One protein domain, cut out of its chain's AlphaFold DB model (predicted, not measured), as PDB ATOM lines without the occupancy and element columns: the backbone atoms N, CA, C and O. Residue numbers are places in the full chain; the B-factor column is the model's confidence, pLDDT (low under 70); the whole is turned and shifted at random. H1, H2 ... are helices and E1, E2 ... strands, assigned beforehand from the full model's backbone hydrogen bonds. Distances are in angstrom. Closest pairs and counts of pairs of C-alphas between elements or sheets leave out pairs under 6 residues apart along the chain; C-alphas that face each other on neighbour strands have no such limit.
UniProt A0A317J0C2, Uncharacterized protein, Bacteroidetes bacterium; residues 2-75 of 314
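AT A GLANCE: This is residues 2 to 75 of the 314 residues of an uncharacterized protein of Bacteroidetes bacterium (UniProt A0A317J0C2). A small cluster of helices is built round H2, which runs through the middle; H1 folds against one side of it, and a small two-strand hairpin, E1 and E2, stands near the opposite side, with E1 the nearer strand. H3 and H4 cover a third side of H2. The printed part has 74 residues with four named helices and two named strands, in the order H1, H2, H3, E1, E2, H4, and the class is mixed, helices and strands. The sheet has the order E1 - E2 and is antiparallel. The whole is compact, with a radius of gyration of the C-alphas of 12.0 A, and rounded, spanning 31 by 29 by 25 A.

IN THESE COORDINATES: Start at Trp 2 and go on to C-alpha 7 at (138.061, 119.478, 155.745), where H1, residues 7 to 13, begins. Next comes H2, residues 19 to 31, from C-alpha 19 at (152.731, 124.827, 145.890), 18.7 A from first to last C-alpha. H3 holds residues 37 to 42 and measures 8.6 A, against 9.7 A for H1. Then find E1, residues 50 to 54, 13.2 A long, and E2, residues 60 to 64, 13.3 A long. H4, residues 65 to 72, is 10.6 A long and ends at C-alpha 72 at (137.754, 131.871, 141.197).

HOW THE PARTS SIT: Begin at the hub, H2, which touches the three other helices. H1 and H2 form a helical hairpin: they touch, with Leu 10 and Ala 25 as closest C-alphas at 5.2 A, at a shallow tilt of 25 degrees, opposite ways. With its residues 26 to 30 alone, H2 touches H3, at a steep tilt of 40 degrees, opposite ways; the closest C-alphas, of Leu 30 and His 37, are 5.4 A apart, and this is a helical hairpin too. H2 touches H4 at a shallow tilt of 24 degrees, the same way, with the C-alphas of Ala 23 and Ile 65 closest at 5.9 A. H3 and H4 only just touch, with 3 pairs of C-alphas within 8 A, closest Val 41 and Leu 69 at 5.9 A. Look next at the hairpin E1 and E2, antiparallel at 146 degrees: N 53 and O 61, and N 61 and O 53, are within hydrogen-bond range, each at 2.8 A. The closest C-alphas of H2 and E1, of Val 20 and Val 51, are 6.2 A apart, while H2 and E2 are apart. In H1, H2, H3 and H4 every O i to N i+4 pair is within hydrogen-bond range.

THE WHOLE: The C-alphas farthest apart, of Glu 8 and Phe 58, are 33.1 A apart. The printed part has no cut and no long link; H3 to E1 is short, the others tight. Mean pLDDT of the printed part is 89.4; look for values under 70 at residues 2 to 3 and 58.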
ATOM      1  N   TRP A   2     137.006 107.069 145.341       37.75
ATOM      2  CA  TRP A   2     137.908 108.122 145.820       37.75
ATOM      3  C   TRP A   2     137.504 108.468 147.254       37.75
ATOM      4  O   TRP A   2     136.351 108.829 147.484       37.75
ATOM      5  N   LYS A   3     138.414 108.310 148.223       50.56
ATOM      6  CA  LYS A   3     138.208 108.861 149.570       50.56
ATOM      7  C   LYS A   3     137.993 110.365 149.409       50.56
ATOM      8  O   LYS A   3     138.854 111.048 148.858       50.56
ATOM      9  N   ILE A   4     136.838 110.857 149.844       76.31
ATOM     10  CA  ILE A   4     136.578 112.293 149.927       76.31
ATOM     11  C   ILE A   4     137.561 112.837 150.969       76.31
ATOM     12  O   ILE A   4     137.487 112.446 152.130       76.31
ATOM     13  N   VAL A   5     138.502 113.682 150.540       86.81
ATOM     14  CA  VAL A   5     139.448 114.380 151.430       86.81
ATOM     15  C   VAL A   5     138.648 115.160 152.479       86.81
ATOM     16  O   VAL A   5     137.699 115.851 152.097       86.81
ATOM     17  N   THR A   6     138.974 115.058 153.768       93.25
ATOM     18  CA  THR A   6     138.226 115.766 154.830       93.25
ATOM     19  C   THR A   6     138.574 117.255 154.879       93.25
ATOM     20  O   THR A   6     139.542 117.704 154.261       93.25
ATOM     21  N   ASP A   7     137.787 118.046 155.605       94.31
ATOM     22  CA  ASP A   7     138.061 119.478 155.745       94.31
ATOM     23  C   ASP A   7     139.350 119.736 156.546       94.31
ATOM     24  O   ASP A   7     140.126 120.622 156.187       94.31
ATOM     25  N   GLU A   8     139.666 118.914 157.554       95.81
ATOM     26  CA  GLU A   8     140.943 118.985 158.279       95.81
ATOM     27  C   GLU A   8     142.133 118.655 157.374       95.81
ATOM     28  O   GLU A   8     143.187 119.296 157.452       95.81
ATOM     29  N   GLU A   9     141.975 117.669 156.487       95.56
ATOM     30  CA  GLU A   9     143.001 117.333 155.505       95.56
ATOM     31  C   GLU A   9     143.227 118.487 154.524       95.56
ATOM     32  O   GLU A   9     144.382 118.806 154.237       95.56
ATOM     33  N   LEU A  10     142.164 119.159 154.067       95.94
ATOM     34  CA  LEU A  10     142.275 120.349 153.219       95.94
ATOM     35  C   LEU A  10     142.968 121.510 153.938       95.94
ATOM     36  O   LEU A  10     143.857 122.120 153.350       95.94
ATOM     37  N   ILE A  11     142.643 121.773 155.208       96.38
ATOM     38  CA  ILE A  11     143.312 122.805 156.024       96.38
ATOM     39  C   ILE A  11     144.806 122.502 156.197       96.38
ATOM     40  O   ILE A  11     145.636 123.410 156.233       96.38
ATOM     41  N   ARG A  12     145.179 121.225 156.332       96.88
ATOM     42  CA  ARG A  12     146.591 120.832 156.405       96.88
ATOM     43  C   ARG A  12     147.280 120.999 155.052       96.88
ATOM     44  O   ARG A  12     148.400 121.500 154.995       96.88
ATOM     45  N   LEU A  13     146.627 120.587 153.967       96.44
ATOM     46  CA  LEU A  13     147.179 120.679 152.616       96.44
ATOM     47  C   LEU A  13     147.306 122.129 152.134       96.44
ATOM     48  O   LEU A  13     148.284 122.439 151.459       96.44
ATOM     49  N   SER A  14     146.406 123.032 152.533       96.06
ATOM     50  CA  SER A  14     146.510 124.468 152.235       96.06
ATOM     51  C   SER A  14     147.705 125.150 152.911       96.06
ATOM     52  O   SER A  14     148.077 126.255 152.540       96.06
ATOM     53  N   LYS A  15     148.363 124.475 153.857       95.94
ATOM     54  CA  LYS A  15     149.615 124.917 154.491       95.94
ATOM     55  C   LYS A  15     150.837 124.134 154.008       95.94
ATOM     56  O   LYS A  15     151.927 124.321 154.536       95.94
ATOM     57  N   SER A  16     150.670 123.228 153.042       96.38
ATOM     58  CA  SER A  16     151.776 122.440 152.494       96.38
ATOM     59  C   SER A  16     152.828 123.359 151.886       96.38
ATOM     60  O   SER A  16     152.472 124.296 151.179       96.38
ATOM     61  N   GLU A  17     154.114 123.062 152.081       95.31
ATOM     62  CA  GLU A  17     155.199 123.771 151.393       95.31
ATOM     63  C   GLU A  17     155.133 123.566 149.872       95.31
ATOM     64  O   GLU A  17     155.486 124.469 149.113       95.31
ATOM     65  N   HIS A  18     154.601 122.423 149.419       96.44
ATOM     66  CA  HIS A  18     154.487 122.095 148.003       96.44
ATOM     67  C   HIS A  18     153.374 122.926 147.332       96.44
ATOM     68  O   HIS A  18     152.187 122.657 147.560       96.44
ATOM     69  N   PRO A  19     153.703 123.873 146.427       95.69
ATOM     70  CA  PRO A  19     152.731 124.827 145.890       95.69
ATOM     71  C   PRO A  19     151.525 124.185 145.200       95.69
ATOM     72  O   PRO A  19     150.400 124.635 145.369       95.69
ATOM     73  N   VAL A  20     151.733 123.089 144.460       93.94
ATOM     74  CA  VAL A  20     150.639 122.388 143.759       93.94
ATOM     75  C   VAL A  20     149.627 121.769 144.729       93.94
ATOM     76  O   VAL A  20     148.424 121.830 144.472       93.94
ATOM     77  N   LEU A  21     150.084 121.195 145.849       94.00
ATOM     78  CA  LEU A  21     149.191 120.612 146.857       94.00
ATOM     79  C   LEU A  21     148.387 121.708 147.550       94.00
ATOM     80  O   LEU A  21     147.170 121.587 147.689       94.00
ATOM     81  N   ARG A  22     149.065 122.805 147.897       96.06
ATOM     82  CA  ARG A  22     148.453 123.989 148.494       96.06
ATOM     83  C   ARG A  22     147.396 124.614 147.587       96.06
ATOM     84  O   ARG A  22     146.250 124.762 148.002       96.06
ATOM     85  N   ALA A  23     147.737 124.874 146.327       94.81
ATOM     86  CA  ALA A  23     146.814 125.404 145.327       94.81
ATOM     87  C   ALA A  23     145.594 124.494 145.115       94.81
ATOM     88  O   ALA A  23     144.463 124.970 145.024       94.81
ATOM     89  N   SER A  24     145.818 123.177 145.046       92.69
ATOM     90  CA  SER A  24     144.744 122.196 144.857       92.69
ATOM     91  C   SER A  24     143.792 122.175 146.051       92.69
ATOM     92  O   SER A  24     142.579 122.192 145.860       92.69
ATOM     93  N   ALA A  25     144.324 122.199 147.277       95.31
ATOM     94  CA  ALA A  25     143.515 122.240 148.487       95.31
ATOM     95  C   ALA A  25     142.672 123.517 148.567       95.31
ATOM     96  O   ALA A  25     141.463 123.433 148.757       95.31
ATOM     97  N   LEU A  26     143.284 124.682 148.337       96.12
ATOM     98  CA  LEU A  26     142.593 125.971 148.391       96.12
ATOM     99  C   LEU A  26     141.446 126.061 147.374       96.12
ATOM    100  O   LEU A  26     140.374 126.561 147.701       96.12
ATOM    101  N   ARG A  27     141.620 125.507 146.169       91.75
ATOM    102  CA  ARG A  27     140.539 125.414 145.173       91.75
ATOM    103  C   ARG A  27     139.364 124.581 145.667       91.75
ATOM    104  O   ARG A  27     138.232 125.031 145.581       91.75
ATOM    105  N   VAL A  28     139.639 123.397 146.217       92.19
ATOM    106  CA  VAL A  28     138.584 122.533 146.764       92.19
ATOM    107  C   VAL A  28     137.887 123.212 147.948       92.19
ATOM    108  O   VAL A  28     136.676 123.070 148.099       92.19
ATOM    109  N   MET A  29     138.615 123.982 148.763       94.56
ATOM    110  CA  MET A  29     138.023 124.773 149.847       94.56
ATOM    111  C   MET A  29     137.058 125.845 149.315       94.56
ATOM    112  O   MET A  29     135.992 126.015 149.898       94.56
ATOM    113  N   LEU A  30     137.376 126.514 148.198       92.00
ATOM    114  CA  LEU A  30     136.483 127.495 147.553       92.00
ATOM    115  C   LEU A  30     135.212 126.877 146.942       92.00
ATOM    116  O   LEU A  30     134.228 127.581 146.748       92.00
ATOM    117  N   ASP A  31     135.203 125.573 146.662       89.00
ATOM    118  CA  ASP A  31     134.021 124.874 146.135       89.00
ATOM    119  C   ASP A  31     133.138 124.273 147.251       89.00
ATOM    120  O   ASP A  31     131.999 123.859 147.013       89.00
ATOM    121  N   ARG A  32     133.640 124.206 148.493       89.56
ATOM    122  CA  ARG A  32     132.958 123.570 149.630       89.56
ATOM    123  C   ARG A  32     132.279 124.589 150.534       89.56
ATOM    124  O   ARG A  32     132.927 125.471 151.082       89.56
ATOM    125  N   LYS A  33     130.981 124.398 150.784       89.00
ATOM    126  CA  LYS A  33     130.166 125.272 151.655       89.00
ATOM    127  C   LYS A  33     130.616 125.310 153.122       89.00
ATOM    128  O   LYS A  33     130.191 126.196 153.850       89.00
ATOM    129  N   SER A  34     131.414 124.340 153.572       92.06
ATOM    130  CA  SER A  34     131.915 124.269 154.950       92.06
ATOM    131  C   SER A  34     133.025 125.278 155.255       92.06
ATOM    132  O   SER A  34     133.318 125.518 156.424       92.06
ATOM    133  N   PHE A  35     133.621 125.898 154.233       92.56
ATOM    134  CA  PHE A  35     134.631 126.936 154.407       92.56
ATOM    135  C   PHE A  35     134.037 128.327 154.221       92.56
ATOM    136  O   PHE A  35     133.252 128.563 153.306       92.56
ATOM    137  N   ASN A  36     134.493 129.281 155.035       92.75
ATOM    138  CA  ASN A  36     134.322 130.693 154.723       92.75
ATOM    139  C   ASN A  36     135.269 131.055 153.572       92.75
ATOM    140  O   ASN A  36     136.475 131.216 153.763       92.75
ATOM    141  N   HIS A  37     134.723 131.162 152.364       91.94
ATOM    142  CA  HIS A  37     135.508 131.415 151.157       91.94
ATOM    143  C   HIS A  37     136.221 132.764 151.182       91.94
ATOM    144  O   HIS A  37     137.352 132.850 150.707       91.94
ATOM    145  N   PHE A  38     135.616 133.793 151.782       92.31
ATOM    146  CA  PHE A  38     136.270 135.090 151.936       92.31
ATOM    147  C   PHE A  38     137.550 134.956 152.768       92.31
ATOM    148  O   PHE A  38     138.610 135.420 152.350       92.31
ATOM    149  N   ASP A  39     137.481 134.247 153.899       94.00
ATOM    150  CA  ASP A  39     138.646 134.016 154.759       94.00
ATOM    151  C   ASP A  39     139.712 133.170 154.053       94.00
ATOM    152  O   ASP A  39     140.908 133.428 154.207       94.00
ATOM    153  N   VAL A  40     139.306 132.186 153.243       95.12
ATOM    154  CA  VAL A  40     140.239 131.392 152.427       95.12
ATOM    155  C   VAL A  40     141.047 132.298 151.500       95.12
ATOM    156  O   VAL A  40     142.272 132.188 151.481       95.12
ATOM    157  N   VAL A  41     140.399 133.214 150.774       94.88
ATOM    158  CA  VAL A  41     141.101 134.143 149.873       94.88
ATOM    159  C   VAL A  41     141.975 135.113 150.666       94.88
ATOM    160  O   VAL A  41     143.159 135.254 150.365       94.88
ATOM    161  N   MET A  42     141.421 135.769 151.691       94.81
ATOM    162  CA  MET A  42     142.116 136.851 152.400       94.81
ATOM    163  C   MET A  42     143.375 136.374 153.124       94.81
ATOM    164  O   MET A  42     144.362 137.105 153.174       94.81
ATOM    165  N   ASN A  43     143.364 135.144 153.642       95.75
ATOM    166  CA  ASN A  43     144.504 134.565 154.350       95.75
ATOM    167  C   ASN A  43     145.639 134.087 153.428       95.75
ATOM    168  O   ASN A  43     146.671 133.672 153.942       95.75
ATOM    169  N   HIS A  44     145.456 134.123 152.104       96.19
ATOM    170  CA  HIS A  44     146.439 133.622 151.132       96.19
ATOM    171  C   HIS A  44     146.750 134.632 150.015       96.19
ATOM    172  O   HIS A  44     147.289 134.260 148.974       96.19
ATOM    173  N   LEU A  45     146.429 135.921 150.204       95.88
ATOM    174  CA  LEU A  45     146.775 136.978 149.238       95.88
ATOM    175  C   LEU A  45     148.291 137.192 149.092       95.88
ATOM    176  O   LEU A  45     148.748 137.717 148.080       95.88
ATOM    177  N   ASP A  46     149.071 136.790 150.091       95.69
ATOM    178  CA  ASP A  46     150.531 136.842 150.086       95.69
ATOM    179  C   ASP A  46     151.191 135.611 149.444       95.69
ATOM    180  O   ASP A  46     152.407 135.606 149.261       95.69
ATOM    181  N   ASP A  47     150.423 134.595 149.038       95.56
ATOM    182  CA  ASP A  47     150.975 133.416 148.375       95.56
ATOM    183  C   ASP A  47     151.403 133.743 146.938       95.56
ATOM    184  O   ASP A  47     150.590 133.836 146.009       95.56
ATOM    185  N   THR A  48     152.711 133.929 146.761       94.12
ATOM    186  CA  THR A  48     153.339 134.275 145.481       94.12
ATOM    187  C   THR A  48     153.793 133.058 144.680       94.12
ATOM    188  O   THR A  48     154.472 133.220 143.662       94.12
ATOM    189  N   ALA A  49     153.504 131.832 145.132       95.94
ATOM    190  CA  ALA A  49     153.938 130.654 144.399       95.94
ATOM    191  C   ALA A  49     153.196 130.557 143.061       95.94
ATOM    192  O   ALA A  49     151.977 130.712 142.993       95.94
ATOM    193  N   ILE A  50     153.948 130.299 141.991       93.75
ATOM    194  CA  ILE A  50     153.407 130.132 140.643       93.75
ATOM    195  C   ILE A  50     153.251 128.642 140.384       93.75
ATOM    196  O   ILE A  50     154.208 127.881 140.543       93.75
ATOM    197  N   VAL A  51     152.064 128.222 139.959       92.62
ATOM    198  CA  VAL A  51     151.824 126.831 139.568       92.62
ATOM    199  C   VAL A  51     151.157 126.750 138.200       92.62
ATOM    200  O   VAL A  51     150.489 127.682 137.746       92.62
ATOM    201  N   ALA A  52     151.391 125.623 137.536       87.94
ATOM    202  CA  ALA A  52     150.711 125.251 136.310       87.94
ATOM    203  C   ALA A  52     149.267 124.853 136.620       87.94
ATOM    204  O   ALA A  52     148.998 124.081 137.542       87.94
ATOM    205  N   TYR A  53     148.347 125.353 135.810       78.81
ATOM    206  CA  TYR A  53     146.930 125.088 135.929       78.81
ATOM    207  C   TYR A  53     146.360 124.648 134.594       78.81
ATOM    208  O   TYR A  53     146.551 125.321 133.587       78.81
ATOM    209  N   ASP A  54     145.616 123.551 134.624       78.00
ATOM    210  CA  ASP A  54     144.816 123.108 133.491       78.00
ATOM    211  C   ASP A  54     143.688 124.119 133.221       78.00
ATOM    212  O   ASP A  54     142.928 124.479 134.128       78.00
ATOM    213  N   VAL A  55     143.627 124.621 131.987       73.75
ATOM    214  CA  VAL A  55     142.564 125.500 131.475       73.75
ATOM    215  C   VAL A  55     141.676 124.778 130.451       73.75
ATOM    216  O   VAL A  55     140.995 125.423 129.657       73.75
ATOM    217  N   GLY A  56     141.648 123.444 130.495       76.62
ATOM    218  CA  GLY A  56     140.844 122.591 129.631       76.62
ATOM    219  C   GLY A  56     141.463 122.443 128.244       76.62
ATOM    220  O   GLY A  56     142.671 122.269 128.095       76.62
ATOM    221  N   GLU A  57     140.635 122.553 127.205       71.06
ATOM    222  CA  GLU A  57     141.065 122.434 125.800       71.06
ATOM    223  C   GLU A  57     142.114 123.478 125.375       71.06
ATOM    224  O   GLU A  57     142.810 123.293 124.381       71.06
ATOM    225  N   PHE A  58     142.281 124.540 126.167       65.50
ATOM    226  CA  PHE A  58     143.236 125.623 125.931       65.50
ATOM    227  C   PHE A  58     144.616 125.381 126.576       65.50
ATOM    228  O   PHE A  58     145.485 126.253 126.525       65.50
ATOM    229  N   GLY A  59     144.840 124.206 127.181       78.25
ATOM    230  CA  GLY A  59     146.146 123.762 127.670       78.25
ATOM    231  C   GLY A  59     146.458 124.153 129.116       78.25
ATOM    232  O   GLY A  59     145.643 123.970 130.017       78.25
ATOM    233  N   VAL A  60     147.676 124.649 129.359       80.88
ATOM    234  CA  VAL A  60     148.197 124.950 130.705       80.88
ATOM    235  C   VAL A  60     148.500 126.440 130.845       80.88
ATOM    236  O   VAL A  60     149.221 127.019 130.038       80.88
ATOM    237  N   SER A  61     147.997 127.057 131.915       80.06
ATOM    238  CA  SER A  61     148.264 128.449 132.291       80.06
ATOM    239  C   SER A  61     149.074 128.508 133.585       80.06
ATOM    240  O   SER A  61     148.798 127.772 134.529       80.06
ATOM    241  N   TRP A  62     150.053 129.407 133.656       85.69
ATOM    242  CA  TRP A  62     150.848 129.647 134.862       85.69
ATOM    243  C   TRP A  62     150.295 130.858 135.605       85.69
ATOM    244  O   TRP A  62     150.210 131.941 135.027       85.69
ATOM    245  N   ARG A  63     149.900 130.696 136.872       86.19
ATOM    246  CA  ARG A  63     149.396 131.812 137.694       86.19
ATOM    247  C   ARG A  63     149.924 131.725 139.116       86.19
ATOM    248  O   ARG A  63     150.239 130.636 139.593       86.19
ATOM    249  N   MET A  64     150.011 132.878 139.779       93.31
ATOM    250  CA  MET A  64     150.190 132.911 141.227       93.31
ATOM    251  C   MET A  64     148.950 132.324 141.901       93.31
ATOM    252  O   MET A  64     147.833 132.531 141.421       93.31
ATOM    253  N   ILE A  65     149.143 131.604 143.005       94.88
ATOM    254  CA  ILE A  65     148.037 130.996 143.757       94.88
ATOM    255  C   ILE A  65     147.020 132.061 144.169       94.88
ATOM    256  O   ILE A  65     145.834 131.910 143.894       94.88
ATOM    257  N   SER A  66     147.482 133.168 144.741       95.44
ATOM    258  CA  SER A  66     146.653 134.321 145.122       95.44
ATOM    259  C   SER A  66     145.808 134.881 143.964       95.44
ATOM    260  O   SER A  66     144.606 135.085 144.130       95.44
ATOM    261  N   ASP A  67     146.394 135.062 142.775       93.19
ATOM    262  CA  ASP A  67     145.670 135.484 141.562       93.19
ATOM    263  C   ASP A  67     144.602 134.465 141.126       93.19
ATOM    264  O   ASP A  67     143.523 134.836 140.662       93.19
ATOM    265  N   ASP A  68     144.876 133.167 141.275       91.44
ATOM    266  CA  ASP A  68     143.901 132.118 140.968       91.44
ATOM    267  C   ASP A  68     142.722 132.119 141.952       91.44
ATOM    268  O   ASP A  68     141.574 131.986 141.523       91.44
ATOM    269  N   LEU A  69     142.985 132.332 143.246       93.50
ATOM    270  CA  LEU A  69     141.938 132.450 144.263       93.50
ATOM    271  C   LEU A  69     141.036 133.655 144.002       93.50
ATOM    272  O   LEU A  69     139.816 133.502 143.982       93.50
ATOM    273  N   LEU A  70     141.628 134.827 143.744       93.62
ATOM    274  CA  LEU A  70     140.888 136.054 143.431       93.62
ATOM    275  C   LEU A  70     139.980 135.873 142.211       93.62
ATOM    276  O   LEU A  70     138.822 136.278 142.238       93.62
ATOM    277  N   LYS A  71     140.479 135.201 141.166       87.56
ATOM    278  CA  LYS A  71     139.717 134.945 139.939       87.56
ATOM    279  C   LYS A  71     138.579 133.937 140.125       87.56
ATOM    280  O   LYS A  71     137.565 134.031 139.435       87.56
ATOM    281  N   LYS A  72     138.759 132.926 140.980       85.50
ATOM    282  CA  LYS A  72     137.754 131.871 141.197       85.50
ATOM    283  C   LYS A  72     136.686 132.258 142.206       85.50
ATOM    284  O   LYS A  72     135.565 131.756 142.114       85.50
ATOM    285  N   TYR A  73     137.033 133.103 143.167       87.31
ATOM    286  CA  TYR A  73     136.115 133.464 144.226       87.31
ATOM    287  C   TYR A  73     134.919 134.260 143.691       87.31
ATOM    288  O   TYR A  73     135.051 135.164 142.866       87.31
ATOM    289  N   ARG A  74     133.729 133.893 144.170       85.81
ATOM    290  CA  ARG A  74     132.473 134.578 143.874       85.81
ATOM    291  C   ARG A  74     132.130 135.475 145.049       85.81
ATOM    292  O   ARG A  74     131.914 134.985 146.154       85.81
ATOM    293  N   TRP A  75     132.067 136.776 144.807       85.19
ATOM    294  CA  TRP A  75     131.841 137.749 145.865       85.19
ATOM    295  C   TRP A  75     130.372 137.755 146.279       85.19
ATOM    296  O   TRP A  75     129.483 137.937 145.448       85.19
TER     297      TRP A  75